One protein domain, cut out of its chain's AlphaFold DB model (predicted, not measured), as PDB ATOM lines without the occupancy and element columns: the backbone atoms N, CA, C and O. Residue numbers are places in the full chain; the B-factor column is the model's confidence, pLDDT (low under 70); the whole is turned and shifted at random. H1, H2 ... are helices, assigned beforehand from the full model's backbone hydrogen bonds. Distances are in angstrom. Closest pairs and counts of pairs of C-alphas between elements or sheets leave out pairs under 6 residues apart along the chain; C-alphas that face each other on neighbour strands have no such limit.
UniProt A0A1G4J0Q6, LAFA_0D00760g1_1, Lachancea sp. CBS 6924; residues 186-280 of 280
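What this domain is: This is residues 186 to 280 of the 280 residues of the protein "LAFA_0D00760g1_1" of Lachancea sp. CBS 6924 (UniProt A0A1G4J0Q6). Look for three loose tiers of helices: H1 and H5 run side by side in the middle, the helical hairpin of H6 and H7 crosses H1 on one side, and the shorter H2, H3 and H4 cover the other side. The 95 printed residues hold seven named helices, H1 to H7 in chain order, and no named strand; the class is all helix. The whole is compact and rounded, with a radius of gyration of the C-alphas of 12.6 A and spans of 32 by 31 by 25 A.

Where its parts are: Find C-alpha 186 at (573.093, 578.263, 446.196); from there H1 runs 15.3 A to residue 196. Next come H2, residues 204 to 208, H3, residues 211 to 214, H4, residues 221 to 228, and H5, residues 236 to 244, 12.4 A long. H6, residues 255 to 265, measures 15.7 A, and H7, residues 268 to 279, 16.2 A, ending at C-alpha 279 (558.824, 566.323, 429.390).

How they stand to each other: Start at the hub, H1. It touches H5 at a shallow tilt of 28 degrees, opposite ways; their closest C-alphas, Leu 196 and Pro 236, are 6.2 A apart. H1 touches H7 at a steep tilt of 45 degrees, closest at the C-alphas of Leu 196 and Val 274, 6.0 A. H6 and H7 form a hairpin at 13 degrees, closest at the C-alphas of Asn 255 and Leu 278, 6.5 A. H1 also touches H2, closest at the C-alphas of Leu 194 and Met 204, 7.0 A. H4 and H5 only just touch, with 3 pairs of C-alphas within 8 A, the closest Ile 223 and Ile 238, 7.4 A. H3 is close to H1 but not clearly touching, at 7.5 A between the C-alphas of Leu 191 and Leu 211. Each O i to N i+4 pair is within hydrogen-bond range in H1, H2 and H5, against 3 of 4 in H4, 5 of 7 in H6 and 7 of 8 in H7; H3 is too short for one.

The domain as a whole: The C-alphas farthest apart, Gln 217 and Thr 280, stand 33.8 A from each other. The printed part has no cut, and no link is long. Check the B-factor column: the mean pLDDT of the printed part is 70.8, with residue 195 and residues 198 to 236 under 70.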
ATOM      1  N   LYS A 186     573.278 577.091 447.069       78.56
ATOM      2  CA  LYS A 186     573.093 578.263 446.196       78.56
ATOM      3  C   LYS A 186     573.737 578.093 444.823       78.56
ATOM      4  O   LYS A 186     573.227 578.612 443.831       78.56
ATOM      5  N   GLN A 187     574.869 577.403 444.759       74.25
ATOM      6  CA  GLN A 187     575.593 577.138 443.519       74.25
ATOM      7  C   GLN A 187     574.838 576.111 442.672       74.25
ATOM      8  O   GLN A 187     574.692 576.320 441.468       74.25
ATOM      9  N   ILE A 188     574.271 575.085 443.312       76.25
ATOM     10  CA  ILE A 188     573.408 574.083 442.671       76.25
ATOM     11  C   ILE A 188     572.154 574.756 442.100       76.25
ATOM     12  O   ILE A 188     571.875 574.624 440.909       76.25
ATOM     13  N   THR A 189     571.449 575.568 442.895       81.69
ATOM     14  CA  THR A 189     570.286 576.339 442.426       81.69
ATOM     15  C   THR A 189     570.636 577.217 441.221       81.69
ATOM     16  O   THR A 189     569.906 577.234 440.231       81.69
ATOM     17  N   ASN A 190     571.761 577.935 441.268       76.75
ATOM     18  CA  ASN A 190     572.187 578.791 440.161       76.75
ATOM     19  C   ASN A 190     572.523 577.989 438.900       76.75
ATOM     20  O   ASN A 190     572.156 578.420 437.811       76.75
ATOM     21  N   LEU A 191     573.180 576.834 439.036       75.69
ATOM     22  CA  LEU A 191     573.479 575.933 437.923       75.69
ATOM     23  C   LEU A 191     572.190 575.425 437.262       75.69
ATOM     24  O   LEU A 191     572.042 575.523 436.044       75.69
ATOM     25  N   LEU A 192     571.233 574.954 438.067       78.94
ATOM     26  CA  LEU A 192     569.940 574.472 437.584       78.94
ATOM     27  C   LEU A 192     569.169 575.579 436.857       78.94
ATOM     28  O   LEU A 192     568.718 575.375 435.730       78.94
ATOM     29  N   LYS A 193     569.084 576.783 437.437       78.00
ATOM     30  CA  LYS A 193     568.420 577.924 436.787       78.00
ATOM     31  C   LYS A 193     569.132 578.344 435.504       78.00
ATOM     32  O   LYS A 193     568.475 578.571 434.496       78.00
ATOM     33  N   LEU A 194     570.465 578.405 435.503       70.75
ATOM     34  CA  LEU A 194     571.247 578.801 434.325       70.75
ATOM     35  C   LEU A 194     571.005 577.890 433.142       70.75
ATOM     36  O   LEU A 194     570.992 578.357 432.002       70.75
ATOM     37  N   CYS A 195     570.855 576.600 433.422       68.94
ATOM     38  CA  CYS A 195     570.871 575.610 432.378       68.94
ATOM     39  C   CYS A 195     569.498 575.071 431.981       68.94
ATOM     40  O   CYS A 195     569.331 574.666 430.836       68.94
ATOM     41  N   LEU A 196     568.526 575.074 432.891       72.50
ATOM     42  CA  LEU A 196     567.170 574.592 432.621       72.50
ATOM     43  C   LEU A 196     566.180 575.745 432.421       72.50
ATOM     44  O   LEU A 196     565.179 575.571 431.733       72.50
ATOM     45  N   ILE A 197     566.454 576.932 432.980       73.38
ATOM     46  CA  ILE A 197     565.534 578.079 432.945       73.38
ATOM     47  C   ILE A 197     566.286 579.403 432.709       73.38
ATOM     48  O   ILE A 197     566.278 580.304 433.553       73.38
ATOM     49  N   PRO A 198     566.916 579.602 431.538       62.91
ATOM     50  CA  PRO A 198     567.744 580.784 431.298       62.91
ATOM     51  C   PRO A 198     566.958 582.109 431.426       62.91
ATOM     52  O   PRO A 198     567.533 583.158 431.708       62.91
ATOM     53  N   SER A 199     565.632 582.060 431.249       62.81
ATOM     54  CA  SER A 199     564.707 583.193 431.342       62.81
ATOM     55  C   SER A 199     564.425 583.682 432.766       62.81
ATOM     56  O   SER A 199     563.902 584.783 432.917       62.81
ATOM     57  N   SER A 200     564.717 582.897 433.812       58.91
ATOM     58  CA  SER A 200     564.507 583.325 435.208       58.91
ATOM     59  C   SER A 200     565.685 584.120 435.781       58.91
ATOM     60  O   SER A 200     565.613 584.608 436.910       58.91
ATOM     61  N   ILE A 201     566.762 584.301 435.008       62.34
ATOM     62  CA  ILE A 201     567.983 584.974 435.455       62.34
ATOM     63  C   ILE A 201     568.086 586.364 434.833       62.34
ATOM     64  O   ILE A 201     568.201 586.526 433.621       62.34
ATOM     65  N   THR A 202     568.137 587.380 435.691       57.84
ATOM     66  CA  THR A 202     568.249 588.796 435.307       57.84
ATOM     67  C   THR A 202     569.588 589.158 434.649       57.84
ATOM     68  O   THR A 202     569.636 590.087 433.848       57.84
ATOM     69  N   SER A 203     570.672 588.418 434.925       58.88
ATOM     70  CA  SER A 203     571.973 588.552 434.242       58.88
ATOM     71  C   SER A 203     572.592 587.189 433.911       58.88
ATOM     72  O   SER A 203     573.500 586.696 434.583       58.88
ATOM     73  N   MET A 204     572.124 586.569 432.825       57.72
ATOM     74  CA  MET A 204     572.689 585.317 432.295       57.72
ATOM     75  C   MET A 204     574.205 585.429 432.033       57.72
ATOM     76  O   MET A 204     574.958 584.483 432.250       57.72
ATOM     77  N   ARG A 205     574.675 586.618 431.627       55.34
ATOM     78  CA  ARG A 205     576.079 586.893 431.286       55.34
ATOM     79  C   ARG A 205     577.024 586.817 432.488       55.34
ATOM     80  O   ARG A 205     578.175 586.430 432.304       55.34
ATOM     81  N   ASP A 206     576.592 587.201 433.685       56.16
ATOM     82  CA  ASP A 206     577.457 587.165 434.874       56.16
ATOM     83  C   ASP A 206     577.454 585.793 435.543       56.16
ATOM     84  O   ASP A 206     578.493 585.327 436.006       56.16
ATOM     85  N   SER A 207     576.324 585.101 435.482       56.12
ATOM     86  CA  SER A 207     576.179 583.732 435.959       56.12
ATOM     87  C   SER A 207     576.922 582.720 435.066       56.12
ATOM     88  O   SER A 207     577.604 581.833 435.576       56.12
ATOM     89  N   LEU A 208     576.932 582.913 433.739       58.66
ATOM     90  CA  LEU A 208     577.760 582.123 432.812       58.66
ATOM     91  C   LEU A 208     579.267 582.312 433.040       58.66
ATOM     92  O   LEU A 208     580.036 581.388 432.804       58.66
ATOM     93  N   LYS A 209     579.720 583.469 433.543       58.41
ATOM     94  CA  LYS A 209     581.131 583.655 433.940       58.41
ATOM     95  C   LYS A 209     581.492 582.874 435.207       58.41
ATOM     96  O   LYS A 209     582.677 582.672 435.467       58.41
ATOM     97  N   GLN A 210     580.499 582.461 435.997       57.44
ATOM     98  CA  GLN A 210     580.700 581.610 437.169       57.44
ATOM     99  C   GLN A 210     580.682 580.121 436.811       57.44
ATOM    100  O   GLN A 210     581.337 579.359 437.512       57.44
ATOM    101  N   LEU A 211     580.047 579.723 435.695       60.50
ATOM    102  CA  LEU A 211     580.062 578.342 435.183       60.50
ATOM    103  C   LEU A 211     581.487 577.749 435.155       60.50
ATOM    104  O   LEU A 211     581.717 576.746 435.824       60.50
ATOM    105  N   PRO A 212     582.486 578.404 434.523       58.09
ATOM    106  CA  PRO A 212     583.872 577.934 434.512       58.09
ATOM    107  C   PRO A 212     584.512 577.746 435.892       58.09
ATOM    108  O   PRO A 212     585.432 576.947 436.020       58.09
ATOM    109  N   ARG A 213     584.045 578.455 436.932       59.06
ATOM    110  CA  ARG A 213     584.539 578.274 438.308       59.06
ATOM    111  C   ARG A 213     583.997 576.999 438.957       59.06
ATOM    112  O   ARG A 213     584.699 576.422 439.775       59.06
ATOM    113  N   TYR A 214     582.810 576.537 438.555       56.56
ATOM    114  CA  TYR A 214     582.256 575.231 438.950       56.56
ATOM    115  C   TYR A 214     582.895 574.061 438.181       56.56
ATOM    116  O   TYR A 214     582.677 572.899 438.513       56.56
ATOM    117  N   PHE A 215     583.707 574.353 437.163       57.38
ATOM    118  CA  PHE A 215     584.323 573.395 436.245       57.38
ATOM    119  C   PHE A 215     585.846 573.308 436.426       57.38
ATOM    120  O   PHE A 215     586.604 573.322 435.455       57.38
ATOM    121  N   SER A 216     586.319 573.276 437.673       52.50
ATOM    122  CA  SER A 216     587.746 573.137 437.970       52.50
ATOM    123  C   SER A 216     588.309 571.833 437.385       52.50
ATOM    124  O   SER A 216     587.953 570.758 437.847       52.50
ATOM    125  N   GLN A 217     589.178 571.979 436.376       49.59
ATOM    126  CA  GLN A 217     590.119 571.040 435.724       49.59
ATOM    127  C   GLN A 217     589.645 569.639 435.258       49.59
ATOM    128  O   GLN A 217     590.143 569.185 434.222       49.59
ATOM    129  N   GLU A 218     588.661 569.001 435.889       47.38
ATOM    130  CA  GLU A 218     588.269 567.597 435.657       47.38
ATOM    131  C   GLU A 218     586.909 567.408 434.976       47.38
ATOM    132  O   GLU A 218     586.396 566.301 434.896       47.38
ATOM    133  N   THR A 219     586.312 568.463 434.431       57.16
ATOM    134  CA  THR A 219     585.038 568.309 433.727       57.16
ATOM    135  C   THR A 219     585.203 567.778 432.305       57.16
ATOM    136  O   THR A 219     586.130 568.149 431.570       57.16
ATOM    137  N   THR A 220     584.267 566.901 431.933       55.00
ATOM    138  CA  THR A 220     584.119 566.251 430.624       55.00
ATOM    139  C   THR A 220     584.248 567.236 429.448       55.00
ATOM    140  O   THR A 220     583.910 568.418 429.538       55.00
ATOM    141  N   SER A 221     584.757 566.763 428.301       56.09
ATOM    142  CA  SER A 221     585.086 567.583 427.115       56.09
ATOM    143  C   SER A 221     583.945 568.488 426.628       56.09
ATOM    144  O   SER A 221     584.207 569.585 426.134       56.09
ATOM    145  N   LEU A 222     582.697 568.064 426.841       56.44
ATOM    146  CA  LEU A 222     581.476 568.825 426.563       56.44
ATOM    147  C   LEU A 222     581.433 570.161 427.311       56.44
ATOM    148  O   LEU A 222     581.077 571.184 426.743       56.44
ATOM    149  N   ILE A 223     581.853 570.185 428.571       57.00
ATOM    150  CA  ILE A 223     581.803 571.379 429.420       57.00
ATOM    151  C   ILE A 223     582.871 572.402 428.999       57.00
ATOM    152  O   ILE A 223     582.628 573.613 429.015       57.00
ATOM    153  N   ARG A 224     584.044 571.925 428.556       56.47
ATOM    154  CA  ARG A 224     585.101 572.787 427.994       56.47
ATOM    155  C   ARG A 224     584.677 573.427 426.675       56.47
ATOM    156  O   ARG A 224     585.002 574.586 426.440       56.47
ATOM    157  N   GLU A 225     583.944 572.698 425.840       56.81
ATOM    158  CA  GLU A 225     583.394 573.212 424.582       56.81
ATOM    159  C   GLU A 225     582.345 574.307 424.838       56.81
ATOM    160  O   GLU A 225     582.398 575.381 424.237       56.81
ATOM    161  N   VAL A 226     581.480 574.091 425.832       59.25
ATOM    162  CA  VAL A 226     580.438 575.039 426.255       59.25
ATOM    163  C   VAL A 226     581.005 576.368 426.748       59.25
ATOM    164  O   VAL A 226     580.481 577.426 426.403       59.25
ATOM    165  N   ALA A 227     582.093 576.341 427.522       56.81
ATOM    166  CA  ALA A 227     582.740 577.554 428.025       56.81
ATOM    167  C   ALA A 227     583.354 578.430 426.912       56.81
ATOM    168  O   ALA A 227     583.612 579.616 427.132       56.81
ATOM    169  N   LEU A 228     583.604 577.859 425.729       57.22
ATOM    170  CA  LEU A 228     584.236 578.538 424.595       57.22
ATOM    171  C   LEU A 228     583.215 579.097 423.589       57.22
ATOM    172  O   LEU A 228     583.519 580.059 422.879       57.22
ATOM    173  N   THR A 229     581.999 578.551 423.538       56.97
ATOM    174  CA  THR A 229     580.925 579.027 422.655       56.97
ATOM    175  C   THR A 229     580.154 580.203 423.262       56.97
ATOM    176  O   THR A 229     579.550 580.084 424.323       56.97
ATOM    177  N   LYS A 230     580.138 581.354 422.567       52.47
ATOM    178  CA  LYS A 230     579.409 582.572 422.989       52.47
ATOM    179  C   LYS A 230     577.880 582.450 422.926       52.47
ATOM    180  O   LYS A 230     577.212 583.175 423.656       52.47
ATOM    181  N   ASP A 231     577.360 581.539 422.107       51.03
ATOM    182  CA  ASP A 231     575.926 581.298 421.929       51.03
ATOM    183  C   ASP A 231     575.580 579.906 422.456       51.03
ATOM    184  O   ASP A 231     575.454 578.939 421.707       51.03
ATOM    185  N   PHE A 232     575.492 579.789 423.779       58.16
ATOM    186  CA  PHE A 232     575.168 578.526 424.423       58.16
ATOM    187  C   PHE A 232     573.691 578.468 424.809       58.16
ATOM    188  O   PHE A 232     573.222 579.233 425.650       58.16
ATOM    189  N   THR A 233     572.968 577.514 424.224       55.81
ATOM    190  CA  THR A 233     571.698 577.032 424.772       55.81
ATOM    191  C   THR A 233     572.009 575.823 425.633       55.81
ATOM    192  O   THR A 233     572.342 574.748 425.129       55.81
ATOM    193  N   ALA A 234     571.933 576.010 426.943       58.22
ATOM    194  CA  ALA A 234     572.115 574.931 427.887       58.22
ATOM    195  C   ALA A 234     571.035 573.871 427.688       58.22
ATOM    196  O   ALA A 234     569.850 574.123 427.868       58.22
ATOM    197  N   ARG A 235     571.450 572.690 427.229       66.12
ATOM    198  CA  ARG A 235     570.556 571.543 427.077       66.12
ATOM    199  C   ARG A 235     570.547 570.741 428.381       66.12
ATOM    200  O   ARG A 235     571.622 570.574 428.963       66.12
ATOM    201  N   PRO A 236     569.406 570.153 428.782       67.12
ATOM    202  CA  PRO A 236     569.290 569.352 430.004       67.12
ATOM    203  C   PRO A 236     570.379 568.284 430.165       67.12
ATOM    204  O   PRO A 236     570.943 568.139 431.240       67.12
ATOM    205  N   ARG A 237     570.785 567.627 429.067       70.94
ATOM    206  CA  ARG A 237     571.850 566.604 429.064       70.94
ATOM    207  C   ARG A 237     573.195 567.084 429.616       70.94
ATOM    208  O   ARG A 237     573.930 566.300 430.202       70.94
ATOM    209  N   ILE A 238     573.531 568.357 429.408       71.69
ATOM    210  CA  ILE A 238     574.794 568.930 429.890       71.69
ATOM    211  C   ILE A 238     574.722 569.119 431.406       71.69
ATOM    212  O   ILE A 238     575.693 568.852 432.101       71.69
ATOM    213  N   VAL A 239     573.551 569.492 431.926       73.81
ATOM    214  CA  VAL A 239     573.292 569.612 433.368       73.81
ATOM    215  C   VAL A 239     573.396 568.261 434.046       73.81
ATOM    216  O   VAL A 239     574.096 568.143 435.044       73.81
ATOM    217  N   THR A 240     572.757 567.241 433.473       77.69
ATOM    218  CA  THR A 240     572.822 565.869 433.983       77.69
ATOM    219  C   THR A 240     574.271 565.398 434.076       77.69
ATOM    220  O   THR A 240     574.681 564.936 435.131       77.69
ATOM    221  N   SER A 241     575.073 565.615 433.027       74.38
ATOM    222  CA  SER A 241     576.499 565.256 433.028       74.38
ATOM    223  C   SER A 241     577.294 566.001 434.104       74.38
ATOM    224  O   SER A 241     578.121 565.391 434.765       74.38
ATOM    225  N   ILE A 242     577.039 567.298 434.316       73.81
ATOM    226  CA  ILE A 242     577.725 568.083 435.359       73.81
ATOM    227  C   ILE A 242     577.362 567.578 436.760       73.81
ATOM    228  O   ILE A 242     578.223 567.523 437.633       73.81
ATOM    229  N   LEU A 243     576.089 567.254 436.990       77.75
ATOM    230  CA  LEU A 243     575.609 566.768 438.283       77.75
ATOM    231  C   LEU A 243     576.103 565.346 438.577       77.75
ATOM    232  O   LEU A 243     576.416 565.046 439.725       77.75
ATOM    233  N   GLN A 244     576.221 564.504 437.547       81.06
ATOM    234  CA  GLN A 244     576.808 563.165 437.640       81.06
ATOM    235  C   GLN A 244     578.313 563.215 437.915       81.06
ATOM    236  O   GLN A 244     578.779 562.532 438.817       81.06
ATOM    237  N   ASP A 245     579.057 564.085 437.223       74.50
ATOM    238  CA  ASP A 245     580.497 564.299 437.455       74.50
ATOM    239  C   ASP A 245     580.799 564.806 438.886       74.50
ATOM    240  O   ASP A 245     581.948 564.810 439.322       74.50
ATOM    241  N   ARG A 246     579.782 565.279 439.618       71.19
ATOM    242  CA  ARG A 246     579.882 565.812 440.986       71.19
ATOM    243  C   ARG A 246     579.225 564.918 442.040       71.19
ATOM    244  O   ARG A 246     579.024 565.385 443.156       71.19
ATOM    245  N   ASP A 247     578.847 563.691 441.677       72.25
ATOM    246  CA  ASP A 247     578.135 562.732 442.536       72.25
ATOM    247  C   ASP A 247     576.821 563.272 443.151       72.25
ATOM    248  O   ASP A 247     576.281 562.710 444.103       72.25
ATOM    249  N   LEU A 248     576.256 564.349 442.589       76.50
ATOM    250  CA  LEU A 248     574.969 564.922 443.011       76.50
ATOM    251  C   LEU A 248     573.781 564.189 442.389       76.50
ATOM    252  O   LEU A 248     572.648 564.318 442.852       76.50
ATOM    253  N   LEU A 249     574.031 563.453 441.310       83.62
ATOM    254  CA  LEU A 249     573.030 562.696 440.588       83.62
ATOM    255  C   LEU A 249     573.626 561.341 440.176       83.62
ATOM    256  O   LEU A 249     574.745 561.312 439.667       83.62
ATOM    257  N   PRO A 250     572.919 560.212 440.363       80.75
ATOM    258  CA  PRO A 250     573.429 558.902 439.961       80.75
ATOM    259  C   PRO A 250     573.750 558.827 438.460       80.75
ATOM    260  O   PRO A 250     573.029 559.391 437.635       80.75
ATOM    261  N   ALA A 251     574.786 558.069 438.083       74.31
ATOM    262  CA  ALA A 251     575.232 557.921 436.689       74.31
ATOM    263  C   ALA A 251     574.137 557.404 435.725       74.31
ATOM    264  O   ALA A 251     574.159 557.712 434.535       74.31
ATOM    265  N   GLU A 252     573.143 556.670 436.238       78.06
ATOM    266  CA  GLU A 252     571.994 556.154 435.476       78.06
ATOM    267  C   GLU A 252     570.672 556.884 435.795       78.06
ATOM    268  O   GLU A 252     569.587 556.313 435.705       78.06
ATOM    269  N   SER A 253     570.733 558.156 436.193       78.81
ATOM    270  CA  SER A 253     569.537 558.948 436.497       78.81
ATOM    271  C   SER A 253     568.673 559.230 435.261       78.81
ATOM    272  O   SER A 253     569.164 559.778 434.268       78.81
ATOM    273  N   SER A 254     567.371 558.943 435.352       83.50
ATOM    274  CA  SER A 254     566.367 559.384 434.377       83.50
ATOM    275  C   SER A 254     566.047 560.882 434.522       83.50
ATOM    276  O   SER A 254     566.488 561.544 435.466       83.50
ATOM    277  N   ASN A 255     565.235 561.420 433.602       84.38
ATOM    278  CA  ASN A 255     564.678 562.772 433.733       84.38
ATOM    279  C   ASN A 255     563.913 562.950 435.057       84.38
ATOM    280  O   ASN A 255     563.970 564.034 435.634       84.38
ATOM    281  N   ASP A 256     563.283 561.888 435.573       85.19
ATOM    282  CA  ASP A 256     562.586 561.912 436.866       85.19
ATOM    283  C   ASP A 256     563.560 562.156 438.020       85.19
ATOM    284  O   ASP A 256     563.287 562.984 438.883       85.19
ATOM    285  N   GLY A 257     564.734 561.516 437.997       85.00
ATOM    286  CA  GLY A 257     565.771 561.739 439.007       85.00
ATOM    287  C   GLY A 257     566.335 563.163 438.968       85.00
ATOM    288  O   GLY A 257     566.592 563.767 440.008       85.00
ATOM    289  N   LEU A 258     566.477 563.741 437.771       86.00
ATOM    290  CA  LEU A 258     566.859 565.148 437.628       86.00
ATOM    291  C   LEU A 258     565.762 566.085 438.158       86.00
ATOM    292  O   LEU A 258     566.070 567.085 438.809       86.00
ATOM    293  N   PHE A 259     564.494 565.775 437.887       87.88
ATOM    294  CA  PHE A 259     563.359 566.558 438.365       87.88
ATOM    295  C   PHE A 259     563.230 566.500 439.893       87.88
ATOM    296  O   PHE A 259     563.052 567.535 440.531       87.88
ATOM    297  N   GLU A 260     563.416 565.326 440.495       88.88
ATOM    298  CA  GLU A 260     563.420 565.146 441.950       88.88
ATOM    299  C   GLU A 260     564.526 565.967 442.626       88.88
ATOM    300  O   GLU A 260     564.275 566.633 443.632       88.88
ATOM    301  N   LEU A 261     565.724 566.010 442.032       87.44
ATOM    302  CA  LEU A 261     566.784 566.900 442.500       87.44
ATOM    303  C   LEU A 261     566.360 568.370 442.378       87.44
ATOM    304  O   LEU A 261     566.542 569.152 443.307       87.44
ATOM    305  N   CYS A 262     565.745 568.764 441.260       87.81
ATOM    306  CA  CYS A 262     565.261 570.132 441.077       87.81
ATOM    307  C   CYS A 262     564.259 570.541 442.165       87.81
ATOM    308  O   CYS A 262     564.340 571.670 442.654       87.81
ATOM    309  N   CYS A 263     563.375 569.633 442.598       87.88
ATOM    310  CA  CYS A 263     562.411 569.873 443.678       87.88
ATOM    311  C   CYS A 263     563.068 570.264 445.010       87.88
ATOM    312  O   CYS A 263     562.444 570.950 445.816       87.88
ATOM    313  N   GLN A 264     564.324 569.870 445.243       88.00
ATOM    314  CA  GLN A 264     565.059 570.206 446.466       88.00
ATOM    315  C   GLN A 264     565.654 571.624 446.438       88.00
ATOM    316  O   GLN A 264     565.881 572.215 447.493       88.00
ATOM    317  N   TYR A 265     565.905 572.182 445.247       86.12
ATOM    318  CA  TYR A 265     566.707 573.403 445.076       86.12
ATOM    319  C   TYR A 265     565.984 574.556 444.367       86.12
ATOM    320  O   TYR A 265     566.513 575.674 444.341       86.12
ATOM    321  N   LEU A 266     564.814 574.314 443.768       86.44
ATOM    322  CA  LEU A 266     564.056 575.295 442.987       86.44
ATOM    323  C   LEU A 266     562.683 575.588 443.604       86.44
ATOM    324  O   LEU A 266     562.084 574.755 444.275       86.44
ATOM    325  N   CYS A 267     562.172 576.797 443.355       87.38
ATOM    326  CA  CYS A 267     560.810 577.172 443.729       87.38
ATOM    327  C   CYS A 267     559.785 576.621 442.725       87.38
ATOM    328  O   CYS A 267     560.121 576.331 441.579       87.38
ATOM    329  N   MET A 268     558.513 576.552 443.132       85.94
ATOM    330  CA  MET A 268     557.415 576.020 442.306       85.94
ATOM    331  C   MET A 268     557.319 576.659 440.911       85.94
ATOM    332  O   MET A 268     557.104 575.964 439.925       85.94
ATOM    333  N   GLU A 269     557.523 577.972 440.808       86.38
ATOM    334  CA  GLU A 269     557.473 578.714 439.537       86.38
ATOM    335  C   GLU A 269     558.568 578.283 438.554       86.38
ATOM    336  O   GLU A 269     558.374 578.297 437.337       86.38
ATOM    337  N   ASP A 270     559.732 577.926 439.089       83.62
ATOM    338  CA  ASP A 270     560.856 577.425 438.316       83.62
ATOM    339  C   ASP A 270     560.668 575.933 438.004       83.62
ATOM    340  O   ASP A 270     560.935 575.513 436.881       83.62
ATOM    341  N   LEU A 271     560.107 575.149 438.931       87.69
ATOM    342  CA  LEU A 271     559.805 573.729 438.717       87.69
ATOM    343  C   LEU A 271     558.844 573.492 437.555       87.69
ATOM    344  O   LEU A 271     559.117 572.621 436.739       87.69
ATOM    345  N   ILE A 272     557.796 574.310 437.408       85.50
ATOM    346  CA  ILE A 272     556.866 574.212 436.267       85.50
ATOM    347  C   ILE A 272     557.618 574.370 434.936       85.50
ATOM    348  O   ILE A 272     557.360 573.661 433.966       85.50
ATOM    349  N   LYS A 273     558.595 575.283 434.880       83.56
ATOM    350  CA  LYS A 273     559.397 575.505 433.667       83.56
ATOM    351  C   LYS A 273     560.358 574.348 433.406       83.56
ATOM    352  O   LYS A 273     560.566 574.000 432.248       83.56
ATOM    353  N   VAL A 274     560.924 573.754 434.458       84.81
ATOM    354  CA  VAL A 274     561.761 572.549 434.337       84.81
ATOM    355  C   VAL A 274     560.934 571.360 433.868       84.81
ATOM    356  O   VAL A 274     561.376 570.645 432.978       84.81
ATOM    357  N   GLU A 275     559.735 571.167 434.414       85.56
ATOM    358  CA  GLU A 275     558.820 570.099 434.012       85.56
ATOM    359  C   GLU A 275     558.502 570.197 432.518       85.56
ATOM    360  O   GLU A 275     558.692 569.235 431.775       85.56
ATOM    361  N   MET A 276     558.141 571.395 432.045       81.62
ATOM    362  CA  MET A 276     557.979 571.634 430.612       81.62
ATOM    363  C   MET A 276     559.275 571.324 429.847       81.62
ATOM    364  O   MET A 276     559.250 570.574 428.880       81.62
ATOM    365  N   ALA A 277     560.429 571.824 430.289       77.44
ATOM    366  CA  ALA A 277     561.695 571.614 429.585       77.44
ATOM    367  C   ALA A 277     562.171 570.145 429.529       77.44
ATOM    368  O   ALA A 277     562.972 569.808 428.655       77.44
ATOM    369  N   LEU A 278     561.740 569.287 430.461       80.00
ATOM    370  CA  LEU A 278     562.152 567.879 430.537       80.00
ATOM    371  C   LEU A 278     561.177 566.910 429.860       80.00
ATOM    372  O   LEU A 278     561.621 565.858 429.393       80.00
ATOM    373  N   TYR A 279     559.883 567.242 429.823       81.06
ATOM    374  CA  TYR A 279     558.824 566.323 429.390       81.06
ATOM    375  C   TYR A 279     558.016 566.797 428.171       81.06
ATOM    376  O   TYR A 279     557.149 566.051 427.714       81.06
ATOM    377  N   THR A 280     558.295 567.989 427.627       73.19
ATOM    378  CA  THR A 280     557.760 568.440 426.323       73.19
ATOM    379  C   THR A 280     558.832 568.462 425.244       73.19
ATOM    380  O   THR A 280     558.480 568.141 424.086       73.19
TER     381      THR A 280